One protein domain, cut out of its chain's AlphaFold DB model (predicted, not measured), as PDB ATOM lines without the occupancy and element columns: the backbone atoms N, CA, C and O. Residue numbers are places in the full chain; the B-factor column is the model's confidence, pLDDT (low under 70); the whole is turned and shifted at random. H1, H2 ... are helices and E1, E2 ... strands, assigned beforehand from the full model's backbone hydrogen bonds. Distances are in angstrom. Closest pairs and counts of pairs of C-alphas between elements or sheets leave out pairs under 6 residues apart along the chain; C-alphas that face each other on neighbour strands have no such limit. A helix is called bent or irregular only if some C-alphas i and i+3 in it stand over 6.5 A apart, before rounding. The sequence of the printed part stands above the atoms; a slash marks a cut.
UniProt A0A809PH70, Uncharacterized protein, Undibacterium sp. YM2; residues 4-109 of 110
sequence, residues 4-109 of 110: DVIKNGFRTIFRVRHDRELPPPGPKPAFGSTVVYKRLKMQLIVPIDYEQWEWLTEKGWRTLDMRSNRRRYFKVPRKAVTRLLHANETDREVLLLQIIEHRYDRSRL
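What this domain is: This is residues 4 to 109 of the 110 residues of an uncharacterized protein of Undibacterium sp. YM2 (UniProt A0A809PH70). A small compact body carries one long thin arm: the short strand hairpin E1 and E2 lies near the middle of the body, H2 lies to the E1 side of it, the helical hairpin H3 and H4 lies to the E2 side, and residues 4 to 21, with H1 at the far end, stick out as the arm. The unnamed stretch 59 to 77 pairs briefly with both strands, and the last residues, 104 to 109, stick out from the body as the tip of H4 and one residue more. The printed part has 106 residues with four named helices and two named strands, in the order H1, E1, E2, H2, H3, H4; the sheet, E1 - E2, is antiparallel and the class is mostly helix. The whole is loose, with a radius of gyration of the C-alphas of 17.3 A, and elongated, spanning 60 by 34 by 27 A, and the arm makes the length.

Where its parts are: H1 holds residues 4 to 13, from C-alpha 4 at (178.082, 159.182, 197.848), and is 16.4 A long from first to last C-alpha. It is neither bent nor irregular, but only just: C-alphas 9 and 12 are 6.4 A apart. Residues 14 to 33 hold no named element. E1, residues 34 to 37, and E2, residues 40 to 43, are each 10.4 A long; E1 begins with C-alpha 34 at (201.366, 130.376, 165.681). H2 follows with residues 50 to 58, 12.1 A long. Residues 59 to 77 again hold no named element. H3, residues 78 to 86, is 12.4 A long. H4, residues 89 to 108, is the longest helix at 29.5 A and ends with C-alpha 108 at (208.126, 132.824, 189.944).

How they stand to each other: H1 stands free and is apart from E2, H2, H3 and H4. E1 and E2 form a hairpin of antiparallel neighbours, with 157 degrees between their directions. C-alphas 34 and 43 face each other at 4.3 A; N 35 and O 42, at 2.9 A, and N 37 and O 40, at 3.0 A, are within hydrogen-bond range. Residues 35 to 36 of E1 also pair with residues 62 to 63, antiparallel, and residues 40 to 41 of E2 pair with residues 74 to 75, parallel. H2 is near E1, with 5 pairs of C-alphas within 10 A, and near H4, with 6 such pairs. H2 and H3 are only just apart, at 8.1 A. The closest C-alphas of E2 and H3 are those of Met 42 and Val 81, 6.9 A apart. H3 and H4 touch and form a helical hairpin, at a shallow tilt of 28 degrees, opposite ways; the closest C-alphas are those of Leu 84 and Arg 92, 5.3 A apart. H4 touches H3 with residues 91 to 99 alone. E2 and H4 are only just apart, at 8.0 A. In H2 and H3 every O i to N i+4 pair is within hydrogen-bond range; in H4 it is 14 of 16, and in H1 0 of 6, with 2 of 7 O i to N i+3 pairs within range.

The domain as a whole: The C-alphas of Asp 4 and His 86, 60.7 A apart, are the two farthest apart. Without the stretches that stand free, 82 residues span 34 by 26 by 23 A, with a radius of gyration of 11.9 A. The printed part has no cut. The links from H1 to E1 and from H2 to H3 are long, of 20 and 19 residues; those from E1 to E2 and from H3 to H4 are tight, and that from E2 to H2 is short. The mean pLDDT of the printed part is 77.8, and residues 4 to 26, 66 to 68 and 104 to 109 are under 70.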
ATOM      1  N   ASP A   4     177.303 159.172 199.098       49.69
ATOM      2  CA  ASP A   4     178.082 159.182 197.848       49.69
ATOM      3  C   ASP A   4     179.513 158.637 197.974       49.69
ATOM      4  O   ASP A   4     180.057 158.099 197.009       49.69
ATOM      5  N   VAL A   5     180.129 158.702 199.159       52.25
ATOM      6  CA  VAL A   5     181.526 158.251 199.342       52.25
ATOM      7  C   VAL A   5     181.624 156.722 199.308       52.25
ATOM      8  O   VAL A   5     182.567 156.167 198.747       52.25
ATOM      9  N   ILE A   6     180.599 156.024 199.808       53.50
ATOM     10  CA  ILE A   6     180.537 154.557 199.792       53.50
ATOM     11  C   ILE A   6     180.354 154.045 198.355       53.50
ATOM     12  O   ILE A   6     180.971 153.055 197.959       53.50
ATOM     13  N   LYS A   7     179.585 154.757 197.524       48.16
ATOM     14  CA  LYS A   7     179.252 154.323 196.158       48.16
ATOM     15  C   LYS A   7     180.453 154.322 195.199       48.16
ATOM     16  O   LYS A   7     180.443 153.581 194.218       48.16
ATOM     17  N   ASN A   8     181.513 155.073 195.510       45.44
ATOM     18  CA  ASN A   8     182.729 155.131 194.690       45.44
ATOM     19  C   ASN A   8     183.812 154.105 195.082       45.44
ATOM     20  O   ASN A   8     184.690 153.820 194.268       45.44
ATOM     21  N   GLY A   9     183.739 153.488 196.270       47.59
ATOM     22  CA  GLY A   9     184.713 152.481 196.732       47.59
ATOM     23  C   GLY A   9     184.474 151.060 196.203       47.59
ATOM     24  O   GLY A   9     185.401 150.252 196.116       47.59
ATOM     25  N   PHE A  10     183.247 150.749 195.776       47.69
ATOM     26  CA  PHE A  10     182.863 149.400 195.341       47.69
ATOM     27  C   PHE A  10     183.208 149.061 193.882       47.69
ATOM     28  O   PHE A  10     183.098 147.900 193.492       47.69
ATOM     29  N   ARG A  11     183.695 150.013 193.072       46.41
ATOM     30  CA  ARG A  11     184.146 149.718 191.695       46.41
ATOM     31  C   ARG A  11     185.498 149.004 191.620       46.41
ATOM     32  O   ARG A  11     185.807 148.419 190.587       46.41
ATOM     33  N   THR A  12     186.277 149.005 192.700       52.84
ATOM     34  CA  THR A  12     187.634 148.429 192.705       52.84
ATOM     35  C   THR A  12     187.696 147.063 193.393       52.84
ATOM     36  O   THR A  12     188.584 146.268 193.089       52.84
ATOM     37  N   ILE A  13     186.744 146.758 194.283       49.47
ATOM     38  CA  ILE A  13     186.702 145.490 195.036       49.47
ATOM     39  C   ILE A  13     186.046 144.375 194.214       49.47
ATOM     40  O   ILE A  13     186.508 143.238 194.249       49.47
ATOM     41  N   PHE A  14     185.095 144.705 193.333       46.00
ATOM     42  CA  PHE A  14     184.654 143.802 192.265       46.00
ATOM     43  C   PHE A  14     185.627 143.820 191.083       46.00
ATOM     44  O   PHE A  14     185.238 143.860 189.918       46.00
ATOM     45  N   ARG A  15     186.921 143.665 191.376       45.00
ATOM     46  CA  ARG A  15     187.906 143.152 190.422       45.00
ATOM     47  C   ARG A  15     187.658 141.655 190.200       45.00
ATOM     48  O   ARG A  15     188.589 140.852 190.209       45.00
ATOM     49  N   VAL A  16     186.388 141.299 189.989       51.53
ATOM     50  CA  VAL A  16     185.962 140.102 189.289       51.53
ATOM     51  C   VAL A  16     186.627 140.250 187.937       51.53
ATOM     52  O   VAL A  16     186.156 140.953 187.043       51.53
ATOM     53  N   ARG A  17     187.820 139.662 187.820       45.44
ATOM     54  CA  ARG A  17     188.310 139.209 186.533       45.44
ATOM     55  C   ARG A  17     187.119 138.465 185.955       45.44
ATOM     56  O   ARG A  17     186.778 137.412 186.470       45.44
ATOM     57  N   HIS A  18     186.454 139.059 184.969       46.12
ATOM     58  CA  HIS A  18     185.668 138.279 184.035       46.12
ATOM     59  C   HIS A  18     186.605 137.154 183.617       46.12
ATOM     60  O   HIS A  18     187.633 137.423 182.976       46.12
ATOM     61  N   ASP A  19     186.322 135.937 184.075       44.69
ATOM     62  CA  ASP A  19     186.904 134.771 183.453       44.69
ATOM     63  C   ASP A  19     186.493 134.898 182.002       44.69
ATOM     64  O   ASP A  19     185.313 134.958 181.663       44.69
ATOM     65  N   ARG A  20     187.492 135.173 181.165       48.78
ATOM     66  CA  ARG A  20     187.272 135.387 179.747       48.78
ATOM     67  C   ARG A  20     186.722 134.062 179.263       48.78
ATOM     68  O   ARG A  20     187.498 133.109 179.176       48.78
ATOM     69  N   GLU A  21     185.417 134.015 179.018       51.16
ATOM     70  CA  GLU A  21     184.793 132.883 178.359       51.16
ATOM     71  C   GLU A  21     185.655 132.545 177.149       51.16
ATOM     72  O   GLU A  21     186.109 133.422 176.398       51.16
ATOM     73  N   LEU A  22     186.013 131.268 177.077       48.50
ATOM     74  CA  LEU A  22     186.912 130.761 176.067       48.50
ATOM     75  C   LEU A  22     186.294 131.100 174.704       48.50
ATOM     76  O   LEU A  22     185.195 130.628 174.424       48.50
ATOM     77  N   PRO A  23     186.955 131.916 173.853       52.88
ATOM     78  CA  PRO A  23     186.394 132.220 172.548       52.88
ATOM     79  C   PRO A  23     186.194 130.898 171.800       52.88
ATOM     80  O   PRO A  23     187.012 129.978 172.012       52.88
ATOM     81  N   PRO A  24     185.142 130.796 170.965       53.59
ATOM     82  CA  PRO A  24     184.825 129.573 170.239       53.59
ATOM     83  C   PRO A  24     186.071 129.067 169.501       53.59
ATOM     84  O   PRO A  24     186.924 129.895 169.143       53.59
ATOM     85  N   PRO A  25     186.220 127.740 169.310       57.19
ATOM     86  CA  PRO A  25     187.309 127.180 168.520       57.19
ATOM     87  C   PRO A  25     187.410 127.965 167.219       57.19
ATOM     88  O   PRO A  25     186.507 127.943 166.386       57.19
ATOM     89  N   GLY A  26     188.487 128.737 167.075       66.50
ATOM     90  CA  GLY A  26     188.769 129.390 165.808       66.50
ATOM     91  C   GLY A  26     188.947 128.328 164.718       66.50
ATOM     92  O   GLY A  26     189.140 127.147 165.033       66.50
ATOM     93  N   PRO A  27     188.934 128.722 163.436       76.44
ATOM     94  CA  PRO A  27     189.212 127.789 162.352       76.44
ATOM     95  C   PRO A  27     190.554 127.084 162.580       76.44
ATOM     96  O   PRO A  27     191.489 127.682 163.133       76.44
ATOM     97  N   LYS A  28     190.643 125.817 162.146       85.25
ATOM     98  CA  LYS A  28     191.863 125.015 162.272       85.25
ATOM     99  C   LYS A  28     193.049 125.805 161.708       85.25
ATOM    100  O   LYS A  28     192.996 126.237 160.552       85.25
ATOM    101  N   PRO A  29     194.115 126.018 162.492       86.12
ATOM    102  CA  PRO A  29     195.252 126.795 162.037       86.12
ATOM    103  C   PRO A  29     195.960 126.100 160.869       86.12
ATOM    104  O   PRO A  29     196.096 124.875 160.831       86.12
ATOM    105  N   ALA A  30     196.454 126.897 159.922       86.75
ATOM    106  CA  ALA A  30     197.290 126.393 158.841       86.75
ATOM    107  C   ALA A  30     198.650 125.919 159.377       86.75
ATOM    108  O   ALA A  30     199.138 126.402 160.406       86.75
ATOM    109  N   PHE A  31     199.313 125.028 158.643       88.31
ATOM    110  CA  PHE A  31     200.721 124.710 158.882       88.31
ATOM    111  C   PHE A  31     201.579 125.986 158.969       88.31
ATOM    112  O   PHE A  31     201.366 126.942 158.225       88.31
ATOM    113  N   GLY A  32     202.536 126.027 159.899       87.75
ATOM    114  CA  GLY A  32     203.377 127.203 160.138       87.75
ATOM    115  C   GLY A  32     202.722 128.296 160.992       87.75
ATOM    116  O   GLY A  32     203.427 129.214 161.426       87.75
ATOM    117  N   SER A  33     201.419 128.192 161.285       89.38
ATOM    118  CA  SER A  33     200.696 129.160 162.119       89.38
ATOM    119  C   SER A  33     201.194 129.147 163.561       89.38
ATOM    120  O   SER A  33     201.698 128.142 164.066       89.38
ATOM    121  N   THR A  34     201.038 130.275 164.254       90.38
ATOM    122  CA  THR A  34     201.366 130.376 165.681       90.38
ATOM    123  C   THR A  34     200.102 130.242 166.518       90.38
ATOM    124  O   THR A  34     199.139 130.979 166.309       90.38
ATOM    125  N   VAL A  35     200.138 129.350 167.502       91.38
ATOM    126  CA  VAL A  35     199.099 129.213 168.523       91.38
ATOM    127  C   VAL A  35     199.643 129.660 169.876       91.38
ATOM    128  O   VAL A  35     200.844 129.562 170.154       91.38
ATOM    129  N   VAL A  36     198.773 130.205 170.717       90.69
ATOM    130  CA  VAL A  36     199.140 130.810 171.997       90.69
ATOM    131  C   VAL A  36     198.280 130.302 173.137       90.69
ATOM    132  O   VAL A  36     197.092 130.051 172.971       90.69
ATOM    133  N   TYR A  37     198.887 130.244 174.317       89.19
ATOM    134  CA  TYR A  37     198.217 129.959 175.580       89.19
ATOM    135  C   TYR A  37     198.774 130.883 176.658       89.19
ATOM    136  O   TYR A  37     199.967 130.848 176.958       89.19
ATOM    137  N   LYS A  38     197.935 131.741 177.250       86.38
ATOM    138  CA  LYS A  38     198.348 132.761 178.236       86.38
ATOM    139  C   LYS A  38     199.544 133.603 177.744       86.38
ATOM    140  O   LYS A  38     199.356 134.542 176.973       86.38
ATOM    141  N   ARG A  39     200.767 133.286 178.193       86.56
ATOM    142  CA  ARG A  39     202.033 133.944 177.803       86.56
ATOM    143  C   ARG A  39     202.962 133.030 176.998       86.56
ATOM    144  O   ARG A  39     204.110 133.394 176.784       86.56
ATOM    145  N   LEU A  40     202.498 131.869 176.559       90.19
ATOM    146  CA  LEU A  40     203.217 130.946 175.688       90.19
ATOM    147  C   LEU A  40     202.782 131.128 174.239       90.19
ATOM    148  O   LEU A  40     201.620 131.425 173.963       90.19
ATOM    149  N   LYS A  41     203.726 130.926 173.325       91.88
ATOM    150  CA  LYS A  41     203.474 130.763 171.897       91.88
ATOM    151  C   LYS A  41     204.227 129.551 171.375       91.88
ATOM    152  O   LYS A  41     205.399 129.367 171.705       91.88
ATOM    153  N   MET A  42     203.588 128.779 170.512       92.81
ATOM    154  CA  MET A  42     204.247 127.740 169.735       92.81
ATOM    155  C   MET A  42     203.872 127.867 168.268       92.81
ATOM    156  O   MET A  42     202.754 128.244 167.927       92.81
ATOM    157  N   GLN A  43     204.844 127.595 167.406       92.75
ATOM    158  CA  GLN A  43     204.631 127.541 165.969       92.75
ATOM    159  C   GLN A  43     204.320 126.100 165.587       92.75
ATOM    160  O   GLN A  43     205.059 125.203 165.988       92.75
ATOM    161  N   LEU A  44     203.266 125.886 164.808       91.12
ATOM    162  CA  LEU A  44     202.939 124.577 164.260       91.12
ATOM    163  C   LEU A  44     203.967 124.220 163.192       91.12
ATOM    164  O   LEU A  44     204.029 124.837 162.131       91.12
ATOM    165  N   ILE A  45     204.819 123.253 163.512       90.88
ATOM    166  CA  ILE A  45     205.917 122.803 162.649       90.88
ATOM    167  C   ILE A  45     205.583 121.543 161.853       90.88
ATOM    168  O   ILE A  45     206.389 121.134 161.025       90.88
ATOM    169  N   VAL A  46     204.438 120.931 162.150       88.31
ATOM    170  CA  VAL A  46     203.813 119.814 161.441       88.31
ATOM    171  C   VAL A  46     202.317 120.121 161.328       88.31
ATOM    172  O   VAL A  46     201.803 120.892 162.151       88.31
ATOM    173  N   PRO A  47     201.624 119.619 160.293       88.75
ATOM    174  CA  PRO A  47     200.178 119.759 160.206       88.75
ATOM    175  C   PRO A  47     199.519 119.030 161.379       88.75
ATOM    176  O   PRO A  47     199.984 117.969 161.785       88.75
ATOM    177  N   ILE A  48     198.443 119.614 161.901       89.75
ATOM    178  CA  ILE A  48     197.584 118.980 162.903       89.75
ATOM    179  C   ILE A  48     196.237 118.641 162.270       89.75
ATOM    180  O   ILE A  48     195.781 119.342 161.352       89.75
ATOM    181  N   ASP A  49     195.613 117.570 162.731       89.25
ATOM    182  CA  ASP A  49     194.238 117.223 162.375       89.25
ATOM    183  C   ASP A  49     193.224 118.046 163.200       89.25
ATOM    184  O   ASP A  49     193.583 118.989 163.914       89.25
ATOM    185  N   TYR A  50     191.934 117.770 163.003       86.62
ATOM    186  CA  TYR A  50     190.868 118.469 163.718       86.62
ATOM    187  C   TYR A  50     190.779 118.051 165.187       86.62
ATOM    188  O   TYR A  50     190.563 118.917 166.024       86.62
ATOM    189  N   GLU A  51     191.019 116.779 165.497       87.62
ATOM    190  CA  GLU A  51     190.976 116.232 166.857       87.62
ATOM    191  C   GLU A  51     192.073 116.851 167.738       87.62
ATOM    192  O   GLU A  51     191.818 117.377 168.819       87.62
ATOM    193  N   GLN A  52     193.306 116.911 167.231       89.44
ATOM    194  CA  GLN A  52     194.427 117.597 167.869       89.44
ATOM    195  C   GLN A  52     194.141 119.084 168.079       89.44
ATOM    196  O   GLN A  52     194.561 119.664 169.084       89.44
ATOM    197  N   TRP A  53     193.461 119.725 167.123       90.56
ATOM    198  CA  TRP A  53     193.096 121.131 167.243       90.56
ATOM    199  C   TRP A  53     191.988 121.368 168.274       90.56
ATOM    200  O   TRP A  53     192.073 122.326 169.048       90.56
ATOM    201  N   GLU A  54     190.982 120.504 168.307       89.31
ATOM    202  CA  GLU A  54     189.911 120.521 169.298       89.31
ATOM    203  C   GLU A  54     190.492 120.346 170.699       89.31
ATOM    204  O   GLU A  54     190.349 121.248 171.525       89.31
ATOM    205  N   TRP A  55     191.311 119.312 170.909       90.44
ATOM    206  CA  TRP A  55     192.022 119.080 172.166       90.44
ATOM    207  C   TRP A  55     192.879 120.289 172.582       90.44
ATOM    208  O   TRP A  55     192.814 120.758 173.718       90.44
ATOM    209  N   LEU A  56     193.647 120.891 171.664       91.19
ATOM    210  CA  LEU A  56     194.403 122.114 171.968       91.19
ATOM    211  C   LEU A  56     193.481 123.264 172.401       91.19
ATOM    212  O   LEU A  56     193.803 124.016 173.329       91.19
ATOM    213  N   THR A  57     192.338 123.408 171.735       90.19
ATOM    214  CA  THR A  57     191.350 124.443 172.034       90.19
ATOM    215  C   THR A  57     190.694 124.216 173.396       90.19
ATOM    216  O   THR A  57     190.552 125.186 174.151       90.19
ATOM    217  N   GLU A  58     190.365 122.976 173.754       89.31
ATOM    218  CA  GLU A  58     189.866 122.591 175.081       89.31
ATOM    219  C   GLU A  58     190.866 122.961 176.179       89.31
ATOM    220  O   GLU A  58     190.502 123.546 177.199       89.31
ATOM    221  N   LYS A  59     192.164 122.752 175.928       89.25
ATOM    222  CA  LYS A  59     193.248 123.168 176.838       89.25
ATOM    223  C   LYS A  59     193.510 124.682 176.828       89.25
ATOM    224  O   LYS A  59     194.406 125.168 177.524       89.25
ATOM    225  N   GLY A  60     192.737 125.455 176.065       88.38
ATOM    226  CA  GLY A  60     192.774 126.918 176.041       88.38
ATOM    227  C   GLY A  60     193.765 127.528 175.044       88.38
ATOM    228  O   GLY A  60     194.004 128.739 175.095       88.38
ATOM    229  N   TRP A  61     194.362 126.736 174.149       90.88
ATOM    230  CA  TRP A  61     195.207 127.266 173.077       90.88
ATOM    231  C   TRP A  61     194.361 127.924 171.998       90.88
ATOM    232  O   TRP A  61     193.254 127.487 171.699       90.88
ATOM    233  N   ARG A  62     194.863 129.012 171.418       87.69
ATOM    234  CA  ARG A  62     194.154 129.773 170.382       87.69
ATOM    235  C   ARG A  62     195.096 130.194 169.268       87.69
ATOM    236  O   ARG A  62     196.269 130.464 169.519       87.69
ATOM    237  N   THR A  63     194.578 130.290 168.049       88.19
ATOM    238  CA  THR A  63     195.321 130.835 166.909       88.19
ATOM    239  C   THR A  63     195.633 132.307 167.150       88.19
ATOM    240  O   THR A  63     194.799 133.066 167.645       88.19
ATOM    241  N   LEU A  64     196.861 132.712 166.834       81.12
ATOM    242  CA  LEU A  64     197.303 134.087 166.983       81.12
ATOM    243  C   LEU A  64     197.007 134.891 165.717       81.12
ATOM    244  O   LEU A  64     197.664 134.674 164.702       81.12
ATOM    245  N   ASP A  65     196.116 135.880 165.797       74.06
ATOM    246  CA  ASP A  65     196.112 136.950 164.798       74.06
ATOM    247  C   ASP A  65     197.281 137.907 165.085       74.06
ATOM    248  O   ASP A  65     197.351 138.556 166.135       74.06
ATOM    249  N   MET A  66     198.238 137.960 164.159       65.44
ATOM    250  CA  MET A  66     199.421 138.813 164.264       65.44
ATOM    251  C   MET A  66     199.105 140.301 164.060       65.44
ATOM    252  O   MET A  66     199.898 141.133 164.495       65.44
ATOM    253  N   ARG A  67     197.966 140.661 163.447       66.00
ATOM    254  CA  ARG A  67     197.681 142.047 163.032       66.00
ATOM    255  C   ARG A  67     197.548 143.031 164.195       66.00
ATOM    256  O   ARG A  67     197.884 144.200 164.043       66.00
ATOM    257  N   SER A  68     197.090 142.577 165.362       61.97
ATOM    258  CA  SER A  68     196.790 143.454 166.509       61.97
ATOM    259  C   SER A  68     197.557 143.109 167.787       61.97
ATOM    260  O   SER A  68     197.443 143.803 168.804       61.97
ATOM    261  N   ASN A  69     198.358 142.041 167.780       71.19
ATOM    262  CA  ASN A  69     198.838 141.468 169.027       71.19
ATOM    263  C   ASN A  69     200.212 141.994 169.470       71.19
ATOM    264  O   ASN A  69     201.256 141.556 168.993       71.19
ATOM    265  N   ARG A  70     200.203 142.877 170.477       74.19
ATOM    266  CA  ARG A  70     201.407 143.435 171.127       74.19
ATOM    267  C   ARG A  70     201.850 142.677 172.388       74.19
ATOM    268  O   ARG A  70     202.716 143.150 173.126       74.19
ATOM    269  N   ARG A  71     201.242 141.529 172.710       81.69
ATOM    270  CA  ARG A  71     201.555 140.777 173.936       81.69
ATOM    271  C   ARG A  71     202.936 140.125 173.828       81.69
ATOM    272  O   ARG A  71     203.298 139.535 172.814       81.69
ATOM    273  N   ARG A  72     203.705 140.183 174.920       82.38
ATOM    274  CA  ARG A  72     204.986 139.471 175.031       82.38
ATOM    275  C   ARG A  72     204.737 137.999 175.344       82.38
ATOM    276  O   ARG A  72     204.264 137.667 176.435       82.38
ATOM    277  N   TYR A  73     205.101 137.144 174.394       86.31
ATOM    278  CA  TYR A  73     204.993 135.693 174.499       86.31
ATOM    279  C   TYR A  73     206.359 135.023 174.586       86.31
ATOM    280  O   TYR A  73     207.301 135.399 173.887       86.31
ATOM    281  N   PHE A  74     206.416 133.958 175.369       87.75
ATOM    282  CA  PHE A  74     207.541 133.049 175.459       87.75
ATOM    283  C   PHE A  74     207.384 131.951 174.424       87.75
ATOM    284  O   PHE A  74     206.338 131.313 174.325       87.75
ATOM    285  N   LYS A  75     208.430 131.770 173.625       90.19
ATOM    286  CA  LYS A  75     208.458 130.758 172.581       90.19
ATOM    287  C   LYS A  75     208.697 129.392 173.219       90.19
ATOM    288  O   LYS A  75     209.711 129.204 173.886       90.19
ATOM    289  N   VAL A  76     207.788 128.451 172.985       92.00
ATOM    290  CA  VAL A  76     208.004 127.041 173.323       92.00
ATOM    291  C   VAL A  76     209.122 126.496 172.419       92.00
ATOM    292  O   VAL A  76     209.095 126.752 171.207       92.00
ATOM    293  N   PRO A  77     210.127 125.782 172.962       91.31
ATOM    294  CA  PRO A  77     211.212 125.219 172.166       91.31
ATOM    295  C   PRO A  77     210.690 124.304 171.058       91.31
ATOM    296  O   PRO A  77     209.841 123.451 171.304       91.31
ATOM    297  N   ARG A  78     211.251 124.426 169.848       90.94
ATOM    298  CA  ARG A  78     210.805 123.656 168.672       90.94
ATOM    299  C   ARG A  78     210.776 122.148 168.939       90.94
ATOM    300  O   ARG A  78     209.791 121.511 168.607       90.94
ATOM    301  N   LYS A  79     211.801 121.612 169.612       91.19
ATOM    302  CA  LYS A  79     211.889 120.192 169.994       91.19
ATOM    303  C   LYS A  79     210.733 119.744 170.897       91.19
ATOM    304  O   LYS A  79     210.235 118.637 170.732       91.19
ATOM    305  N   ALA A  80     210.297 120.591 171.833       91.44
ATOM    306  CA  ALA A  80     209.158 120.288 172.698       91.44
ATOM    307  C   ALA A  80     207.848 120.274 171.897       91.44
ATOM    308  O   ALA A  80     207.044 119.367 172.067       91.44
ATOM    309  N   VAL A  81     207.687 121.215 170.960       92.25
ATOM    310  CA  VAL A  81     206.536 121.240 170.044       92.25
ATOM    311  C   VAL A  81     206.510 120.000 169.149       92.25
ATOM    312  O   VAL A  81     205.461 119.388 169.004       92.25
ATOM    313  N   THR A  82     207.652 119.581 168.594       92.31
ATOM    314  CA  THR A  82     207.750 118.339 167.806       92.31
ATOM    315  C   THR A  82     207.267 117.141 168.611       92.31
ATOM    316  O   THR A  82     206.409 116.398 168.151       92.31
ATOM    317  N   ARG A  83     207.794 116.970 169.830       92.94
ATOM    318  CA  ARG A  83     207.419 115.850 170.699       92.94
ATOM    319  C   ARG A  83     205.932 115.872 171.034       92.94
ATOM    320  O   ARG A  83     205.300 114.833 170.953       92.94
ATOM    321  N   LEU A  84     205.388 117.045 171.356       93.19
ATOM    322  CA  LEU A  84     203.971 117.218 171.663       93.19
ATOM    323  C   LEU A  84     203.077 116.790 170.490       93.19
ATOM    324  O   LEU A  84     202.126 116.045 170.687       93.19
ATOM    325  N   LEU A  85     203.386 117.244 169.273       90.75
ATOM    326  CA  LEU A  85     202.531 117.010 168.104       90.75
ATOM    327  C   LEU A  85     202.617 115.575 167.554       90.75
ATOM    328  O   LEU A  85     201.672 115.122 166.917       90.75
ATOM    329  N   HIS A  86     203.713 114.854 167.811       92.88
ATOM    330  CA  HIS A  86     203.871 113.443 167.426       92.88
ATOM    331  C   HIS A  86     203.483 112.444 168.523       92.88
ATOM    332  O   HIS A  86     203.437 111.246 168.258       92.88
ATOM    333  N   ALA A  87     203.242 112.907 169.749       91.94
ATOM    334  CA  ALA A  87     202.867 112.038 170.855       91.94
ATOM    335  C   ALA A  87     201.463 111.442 170.662       91.94
ATOM    336  O   ALA A  87     200.567 112.083 170.094       91.94
ATOM    337  N   ASN A  88     201.271 110.229 171.189       90.31
ATOM    338  CA  ASN A  88     199.941 109.657 171.409       90.31
ATOM    339  C   ASN A  88     199.160 110.502 172.435       90.31
ATOM    340  O   ASN A  88     199.722 111.391 173.069       90.31
ATOM    341  N   GLU A  89     197.866 110.243 172.593       83.75
ATOM    342  CA  GLU A  89     196.979 111.036 173.452       83.75
ATOM    343  C   GLU A  89     197.478 111.157 174.906       83.75
ATOM    344  O   GLU A  89     197.568 112.266 175.440       83.75
ATOM    345  N   THR A  90     197.890 110.044 175.520       85.62
ATOM    346  CA  THR A  90     198.363 110.008 176.912       85.62
ATOM    347  C   THR A  90     199.654 110.806 177.102       85.62
ATOM    348  O   THR A  90     199.734 111.676 177.971       85.62
ATOM    349  N   ASP A  91     200.658 110.564 176.257       89.56
ATOM    350  CA  ASP A  91     201.947 111.255 176.324       89.56
ATOM    351  C   ASP A  91     201.806 112.744 175.992       89.56
ATOM    352  O   ASP A  91     202.522 113.591 176.535       89.56
ATOM    353  N   ARG A  92     200.868 113.085 175.106       93.06
ATOM    354  CA  ARG A  92     200.599 114.462 174.689       93.06
ATOM    355  C   ARG A  92     200.088 115.307 175.850       93.06
ATOM    356  O   ARG A  92     200.554 116.437 176.006       93.06
ATOM    357  N   GLU A  93     199.203 114.766 176.687       91.12
ATOM    358  CA  GLU A  93     198.726 115.450 177.896       91.12
ATOM    359  C   GLU A  93     199.886 115.740 178.859       91.12
ATOM    360  O   GLU A  93     200.087 116.884 179.275       91.12
ATOM    361  N   VAL A  94     200.711 114.729 179.141       91.75
ATOM    362  CA  VAL A  94     201.874 114.863 180.032       91.75
ATOM    363  C   VAL A  94     202.854 115.912 179.504       91.75
ATOM    364  O   VAL A  94     203.290 116.795 180.246       91.75
ATOM    365  N   LEU A  95     203.177 115.867 178.209       93.56
ATOM    366  CA  LEU A  95     204.075 116.831 177.575       93.56
ATOM    367  C   LEU A  95     203.514 118.254 177.617       93.56
ATOM    368  O   LEU A  95     204.274 119.208 177.808       93.56
ATOM    369  N   LEU A  96     202.201 118.420 177.448       92.75
ATOM    370  CA  LEU A  96     201.573 119.732 177.528       92.75
ATOM    371  C   LEU A  96     201.688 120.321 178.931       92.75
ATOM    372  O   LEU A  96     202.065 121.487 179.075       92.75
ATOM    373  N   LEU A  97     201.401 119.514 179.953       91.25
ATOM    374  CA  LEU A  97     201.528 119.920 181.349       91.25
ATOM    375  C   LEU A  97     202.971 120.309 181.676       91.25
ATOM    376  O   LEU A  97     203.186 121.393 182.212       91.25
ATOM    377  N   GLN A  98     203.961 119.526 181.234       91.44
ATOM    378  CA  GLN A  98     205.384 119.858 181.394       91.44
ATOM    379  C   GLN A  98     205.758 121.198 180.740       91.44
ATOM    380  O   GLN A  98     206.492 121.998 181.322       91.44
ATOM    381  N   ILE A  99     205.246 121.482 179.536       90.88
ATOM    382  CA  ILE A  99     205.478 122.762 178.843       90.88
ATOM    383  C   ILE A  99     204.892 123.933 179.645       90.88
ATOM    384  O   ILE A  99     205.502 125.006 179.728       90.88
ATOM    385  N   ILE A 100     203.703 123.743 180.217       89.69
ATOM    386  CA  ILE A 100     203.003 124.759 181.003       89.69
ATOM    387  C   ILE A 100     203.694 124.977 182.358       89.69
ATOM    388  O   ILE A 100     203.913 126.123 182.750       89.69
ATOM    389  N   GLU A 101     204.076 123.911 183.054       87.31
ATOM    390  CA  GLU A 101     204.734 123.949 184.364       87.31
ATOM    391  C   GLU A 101     206.118 124.594 184.291       87.31
ATOM    392  O   GLU A 101     206.379 125.571 184.993       87.31
ATOM    393  N   HIS A 102     206.953 124.166 183.336       83.06
ATOM    394  CA  HIS A 102     208.287 124.735 183.131       83.06
ATOM    395  C   HIS A 102     208.247 126.261 182.930       83.06
ATOM    396  O   HIS A 102     209.170 127.003 183.280       83.06
ATOM    397  N   ARG A 103     207.143 126.768 182.369       74.38
ATOM    398  CA  ARG A 103     206.913 128.202 182.237       74.38
ATOM    399  C   ARG A 103     206.603 128.877 183.571       74.38
ATOM    400  O   ARG A 103     207.057 130.007 183.778       74.38
ATOM    401  N   TYR A 104     205.790 128.252 184.413       65.94
ATOM    402  CA  TYR A 104     205.414 128.812 185.704       65.94
ATOM    403  C   TYR A 104     206.621 128.939 186.632       65.94
ATOM    404  O   TYR A 104     206.800 130.019 187.201       65.94
ATOM    405  N   ASP A 105     207.508 127.944 186.659       65.44
ATOM    406  CA  ASP A 105     208.743 127.986 187.454       65.44
ATOM    407  C   ASP A 105     209.622 129.181 187.086       65.44
ATOM    408  O   ASP A 105     209.993 129.991 187.934       65.44
ATOM    409  N   ARG A 106     209.861 129.393 185.787       59.69
ATOM    410  CA  ARG A 106     210.649 130.537 185.297       59.69
ATOM    411  C   ARG A 106     209.991 131.893 185.565       59.69
ATOM    412  O   ARG A 106     210.666 132.913 185.487       59.69
ATOM    413  N   SER A 107     208.681 131.933 185.812       58.22
ATOM    414  CA  SER A 107     207.955 133.178 186.091       58.22
ATOM    415  C   SER A 107     207.881 133.550 187.570       58.22
ATOM    416  O   SER A 107     207.624 134.714 187.849       58.22
ATOM    417  N   ARG A 108     208.099 132.595 188.488       56.59
ATOM    418  CA  ARG A 108     208.126 132.824 189.944       56.59
ATOM    419  C   ARG A 108     209.497 133.267 190.468       56.59
ATOM    420  O   ARG A 108     209.598 133.667 191.617       56.59
ATOM    421  N   LEU A 109     210.532 133.193 189.634       52.41
ATOM    422  CA  LEU A 109     211.914 133.557 189.969       52.41
ATOM    423  C   LEU A 109     212.242 135.044 189.707       52.41
ATOM    424  O   LEU A 109     213.410 135.388 189.539       52.41
TER     425      LEU A 109